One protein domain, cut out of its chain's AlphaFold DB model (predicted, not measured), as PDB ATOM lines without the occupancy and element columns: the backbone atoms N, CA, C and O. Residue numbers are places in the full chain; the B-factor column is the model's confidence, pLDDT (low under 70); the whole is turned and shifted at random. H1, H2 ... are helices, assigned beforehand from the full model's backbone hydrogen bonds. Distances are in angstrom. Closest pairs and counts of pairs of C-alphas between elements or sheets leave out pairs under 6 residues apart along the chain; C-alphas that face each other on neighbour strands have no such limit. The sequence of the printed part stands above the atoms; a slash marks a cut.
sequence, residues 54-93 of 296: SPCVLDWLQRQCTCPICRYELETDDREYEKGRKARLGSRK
ATOM      1  N   SER A  54     284.838 275.772 360.901       68.00
ATOM      2  CA  SER A  54     284.051 276.016 362.105       68.00
ATOM      3  C   SER A  54     283.775 274.690 362.835       68.00
ATOM      4  O   SER A  54     283.271 273.757 362.197       68.00
ATOM      5  N   PRO A  55     284.033 274.590 364.154       75.81
ATOM      6  CA  PRO A  55     283.781 273.372 364.924       75.81
ATOM      7  C   PRO A  55     282.318 272.915 364.826       75.81
ATOM      8  O   PRO A  55     282.036 271.728 364.970       75.81
ATOM      9  N   CYS A  56     281.390 273.820 364.488       72.75
ATOM     10  CA  CYS A  56     279.989 273.467 364.275       72.75
ATOM     11  C   CYS A  56     279.751 272.576 363.042       72.75
ATOM     12  O   CYS A  56     278.822 271.775 363.060       72.75
ATOM     13  N   VAL A  57     280.575 272.666 361.989       74.69
ATOM     14  CA  VAL A  57     280.441 271.797 360.806       74.69
ATOM     15  C   VAL A  57     280.943 270.395 361.127       74.69
ATOM     16  O   VAL A  57     280.305 269.422 360.741       74.69
ATOM     17  N   LEU A  58     282.047 270.283 361.872       72.81
ATOM     18  CA  LEU A  58     282.586 268.989 362.295       72.81
ATOM     19  C   LEU A  58     281.638 268.273 363.262       72.81
ATOM     20  O   LEU A  58     281.342 267.102 363.054       72.81
ATOM     21  N   ASP A  59     281.103 268.985 364.256       78.00
ATOM     22  CA  ASP A  59     280.134 268.434 365.215       78.00
ATOM     23  C   ASP A  59     278.821 268.026 364.516       78.00
ATOM     24  O   ASP A  59     278.216 267.001 364.829       78.00
ATOM     25  N   TRP A  60     278.403 268.766 363.484       79.44
ATOM     26  CA  TRP A  60     277.244 268.393 362.673       79.44
ATOM     27  C   TRP A  60     277.511 267.171 361.778       79.44
ATOM     28  O   TRP A  60     276.686 266.255 361.732       79.44
ATOM     29  N   LEU A  61     278.675 267.100 361.118       75.38
ATOM     30  CA  LEU A  61     279.071 265.944 360.303       75.38
ATOM     31  C   LEU A  61     279.242 264.674 361.146       75.38
ATOM     32  O   LEU A  61     278.830 263.607 360.698       75.38
ATOM     33  N   GLN A  62     279.760 264.791 362.373       75.00
ATOM     34  CA  GLN A  62     279.850 263.678 363.326       75.00
ATOM     35  C   GLN A  62     278.474 263.137 363.734       75.00
ATOM     36  O   GLN A  62     278.343 261.945 363.999       75.00
ATOM     37  N   ARG A  63     277.440 263.986 363.781       80.69
ATOM     38  CA  ARG A  63     276.094 263.588 364.226       80.69
ATOM     39  C   ARG A  63     275.170 263.141 363.105       80.69
ATOM     40  O   ARG A  63     274.239 262.386 363.370       80.69
ATOM     41  N   GLN A  64     275.329 263.680 361.900       78.62
ATOM     42  CA  GLN A  64     274.357 263.491 360.819       78.62
ATOM     43  C   GLN A  64     274.939 262.791 359.591       78.62
ATOM     44  O   GLN A  64     274.151 262.365 358.749       78.62
ATOM     45  N   CYS A  65     276.268 262.651 359.476       84.69
ATOM     46  CA  CYS A  65     276.998 261.978 358.384       84.69
ATOM     47  C   CYS A  65     276.481 262.282 356.966       84.69
ATOM     48  O   CYS A  65     276.727 261.529 356.034       84.69
ATOM     49  N   THR A  66     275.763 263.384 356.788       85.62
ATOM     50  CA  THR A  66     275.077 263.799 355.564       85.62
ATOM     51  C   THR A  66     275.588 265.195 355.246       85.62
ATOM     52  O   THR A  66     275.975 265.871 356.171       85.62
ATOM     53  N   CYS A  67     275.643 265.671 354.006       75.62
ATOM     54  CA  CYS A  67     276.008 267.060 353.689       75.62
ATOM     55  C   CYS A  67     274.761 267.964 353.761       75.62
ATOM     56  O   CYS A  67     273.719 267.561 353.239       75.62
ATOM     57  N   PRO A  68     274.802 269.182 354.341       72.38
ATOM     58  CA  PRO A  68     273.586 269.981 354.507       72.38
ATOM     59  C   PRO A  68     273.162 270.630 353.186       72.38
ATOM     60  O   PRO A  68     272.010 271.010 353.018       72.38
ATOM     61  N   ILE A  69     274.103 270.724 352.244       64.12
ATOM     62  CA  ILE A  69     273.922 271.343 350.936       64.12
ATOM     63  C   ILE A  69     273.426 270.300 349.934       64.12
ATOM     64  O   ILE A  69     272.389 270.486 349.307       64.12
ATOM     65  N   CYS A  70     274.143 269.180 349.794       71.50
ATOM     66  CA  CYS A  70     273.848 268.181 348.763       71.50
ATOM     67  C   CYS A  70     273.190 266.897 349.286       71.50
ATOM     68  O   CYS A  70     272.942 265.985 348.502       71.50
ATOM     69  N   ARG A  71     272.915 266.791 350.596       79.75
ATOM     70  CA  ARG A  71     272.360 265.584 351.243       79.75
ATOM     71  C   ARG A  71     273.143 264.290 350.966       79.75
ATOM     72  O   ARG A  71     272.609 263.186 351.093       79.75
ATOM     73  N   TYR A  72     274.414 264.421 350.591       80.56
ATOM     74  CA  TYR A  72     275.306 263.293 350.357       80.56
ATOM     75  C   TYR A  72     275.749 262.686 351.685       80.56
ATOM     76  O   TYR A  72     276.223 263.418 352.550       80.56
ATOM     77  N   GLU A  73     275.603 261.373 351.845       88.12
ATOM     78  CA  GLU A  73     276.075 260.668 353.040       88.12
ATOM     79  C   GLU A  73     277.581 260.390 352.901       88.12
ATOM     80  O   GLU A  73     277.999 259.788 351.907       88.12
ATOM     81  N   LEU A  74     278.392 260.837 353.862       87.50
ATOM     82  CA  LEU A  74     279.844 260.639 353.884       87.50
ATOM     83  C   LEU A  74     280.213 259.206 354.284       87.50
ATOM     84  O   LEU A  74     279.428 258.505 354.919       87.50
ATOM     85  N   GLU A  75     281.415 258.785 353.889       89.19
ATOM     86  CA  GLU A  75     282.002 257.526 354.348       89.19
ATOM     87  C   GLU A  75     282.292 257.576 355.846       89.19
ATOM     88  O   GLU A  75     282.750 258.590 356.373       89.19
ATOM     89  N   THR A  76     281.994 256.471 356.521       88.12
ATOM     90  CA  THR A  76     282.213 256.273 357.955       88.12
ATOM     91  C   THR A  76     282.993 254.984 358.192       88.12
ATOM     92  O   THR A  76     282.938 254.056 357.384       88.12
ATOM     93  N   ASP A  77     283.698 254.901 359.320       90.19
ATOM     94  CA  ASP A  77     284.465 253.701 359.690       90.19
ATOM     95  C   ASP A  77     283.573 252.537 360.171       90.19
ATOM     96  O   ASP A  77     284.024 251.393 360.289       90.19
ATOM     97  N   ASP A  78     282.289 252.800 360.437       90.62
ATOM     98  CA  ASP A  78     281.322 251.792 360.865       90.62
ATOM     99  C   ASP A  78     280.845 250.941 359.675       90.62
ATOM    100  O   ASP A  78     280.084 251.369 358.802       90.62
ATOM    101  N   ARG A  79     281.264 249.671 359.671       93.81
ATOM    102  CA  ARG A  79     280.933 248.695 358.626       93.81
ATOM    103  C   ARG A  79     279.436 248.438 358.470       93.81
ATOM    104  O   ARG A  79     278.993 248.166 357.348       93.81
ATOM    105  N   GLU A  80     278.668 248.453 359.557       93.12
ATOM    106  CA  GLU A  80     277.227 248.195 359.493       93.12
ATOM    107  C   GLU A  80     276.497 249.395 358.897       93.12
ATOM    108  O   GLU A  80     275.678 249.228 357.981       93.12
ATOM    109  N   TYR A  81     276.868 250.603 359.331       88.25
ATOM    110  CA  TYR A  81     276.360 251.841 358.748       88.25
ATOM    111  C   TYR A  81     276.678 251.924 357.253       88.25
ATOM    112  O   TYR A  81     275.775 252.162 356.448       88.25
ATOM    113  N   GLU A  82     277.921 251.640 356.856       92.38
ATOM    114  CA  GLU A  82     278.369 251.663 355.460       92.38
ATOM    115  C   GLU A  82     277.590 250.701 354.564       92.38
ATOM    116  O   GLU A  82     277.235 251.033 353.429       92.38
ATOM    117  N   LYS A  83     277.266 249.505 355.064       92.81
ATOM    118  CA  LYS A  83     276.439 248.547 354.324       92.81
ATOM    119  C   LYS A  83     275.035 249.105 354.080       92.81
ATOM    120  O   LYS A  83     274.523 249.006 352.962       92.81
ATOM    121  N   GLY A  84     274.428 249.714 355.100       91.88
ATOM    122  CA  GLY A  84     273.121 250.365 354.989       91.88
ATOM    123  C   GLY A  84     273.149 251.586 354.065       91.88
ATOM    124  O   GLY A  84     272.276 251.738 353.211       91.88
ATOM    125  N   ARG A  85     274.183 252.421 354.183       91.19
ATOM    126  CA  ARG A  85     274.431 253.589 353.332       91.19
ATOM    127  C   ARG A  85     274.556 253.185 351.867       91.19
ATOM    128  O   ARG A  85     273.819 253.702 351.032       91.19
ATOM    129  N   LYS A  86     275.399 252.198 351.546       88.00
ATOM    130  CA  LYS A  86     275.558 251.682 350.174       88.00
ATOM    131  C   LYS A  86     274.254 251.132 349.604       88.00
ATOM    132  O   LYS A  86     273.963 251.378 348.438       88.00
ATOM    133  N   ALA A  87     273.444 250.448 350.414       88.56
ATOM    134  CA  ALA A  87     272.126 249.988 349.983       88.56
ATOM    135  C   ALA A  87     271.188 251.163 349.644       88.56
ATOM    136  O   ALA A  87     270.548 251.140 348.596       88.56
ATOM    137  N   ARG A  88     271.157 252.218 350.475       87.69
ATOM    138  CA  ARG A  88     270.346 253.424 350.223       87.69
ATOM    139  C   ARG A  88     270.820 254.202 348.998       87.69
ATOM    140  O   ARG A  88     269.983 254.622 348.202       87.69
ATOM    141  N   LEU A  89     272.130 254.410 348.840       84.81
ATOM    142  CA  LEU A  89     272.688 255.138 347.695       84.81
ATOM    143  C   LEU A  89     272.564 254.351 346.390       84.81
ATOM    144  O   LEU A  89     272.262 254.953 345.366       84.81
ATOM    145  N   GLY A  90     272.734 253.027 346.422       82.31
ATOM    146  CA  GLY A  90     272.633 252.187 345.227       82.31
ATOM    147  C   GLY A  90     271.253 252.222 344.568       82.31
ATOM    148  O   GLY A  90     271.150 252.057 343.359       82.31
ATOM    149  N   SER A  91     270.197 252.484 345.345       81.88
ATOM    150  CA  SER A  91     268.829 252.651 344.837       81.88
ATOM    151  C   SER A  91     268.458 254.088 344.459       81.88
ATOM    152  O   SER A  91     267.359 254.311 343.953       81.88
ATOM    153  N   ARG A  92     269.312 255.086 344.732       85.94
ATOM    154  CA  ARG A  92     268.984 256.484 344.419       85.94
ATOM    155  C   ARG A  92     269.145 256.731 342.926       85.94
ATOM    156  O   ARG A  92     270.218 256.537 342.362       85.94
ATOM    157  N   LYS A  93     268.069 257.219 342.318       90.50
ATOM    158  CA  LYS A  93     268.086 257.743 340.960       90.50
ATOM    159  C   LYS A  93     268.742 259.120 340.955       90.50
ATOM    160  O   LYS A  93     268.492 259.934 341.847       90.50
TER     161      LYS A  93
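AT A GLANCE: This is residues 54 to 93 of the 296 residues of an uncharacterized protein of Nannochloropsis salina CCMP1776 (UniProt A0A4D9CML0). A long looped link, residues 65 to 78, runs through the middle of a flat piece, with H1 on one side of it and H2 on the other. The link folds back on itself near Ile 69 and then runs on to H2. The 40 printed residues hold two named helices, H1 then H2, and no named strand; the class is all helix. The whole is only just loose, close to compact, with a radius of gyration of the C-alphas of 11.1 A and spans of 32 by 23 by 10 A.

HOW THE PARTS SIT: H1, residues 55 to 64, and H2, residues 79 to 90, are apart, with no C-alpha of the one within 8 A of the other. In H1 and H2 every O i to N i+4 pair is within hydrogen-bond range.

IN THESE COORDINATES: H1 is 14.3 A long and begins at C-alpha 55 (283.781, 273.372, 364.924). H2 is 16.1 A long and ends at C-alpha 90 (272.633, 252.187, 345.227).

THE WHOLE: The C-alphas farthest apart, those of Ser 54 and Ser 91, are separated by 32.8 A. The printed part has no cut, and the link from H1 to H2 is long, with 14 residues. Mean pLDDT of the printed part is 82.8; residues 54 and 69 are under 70.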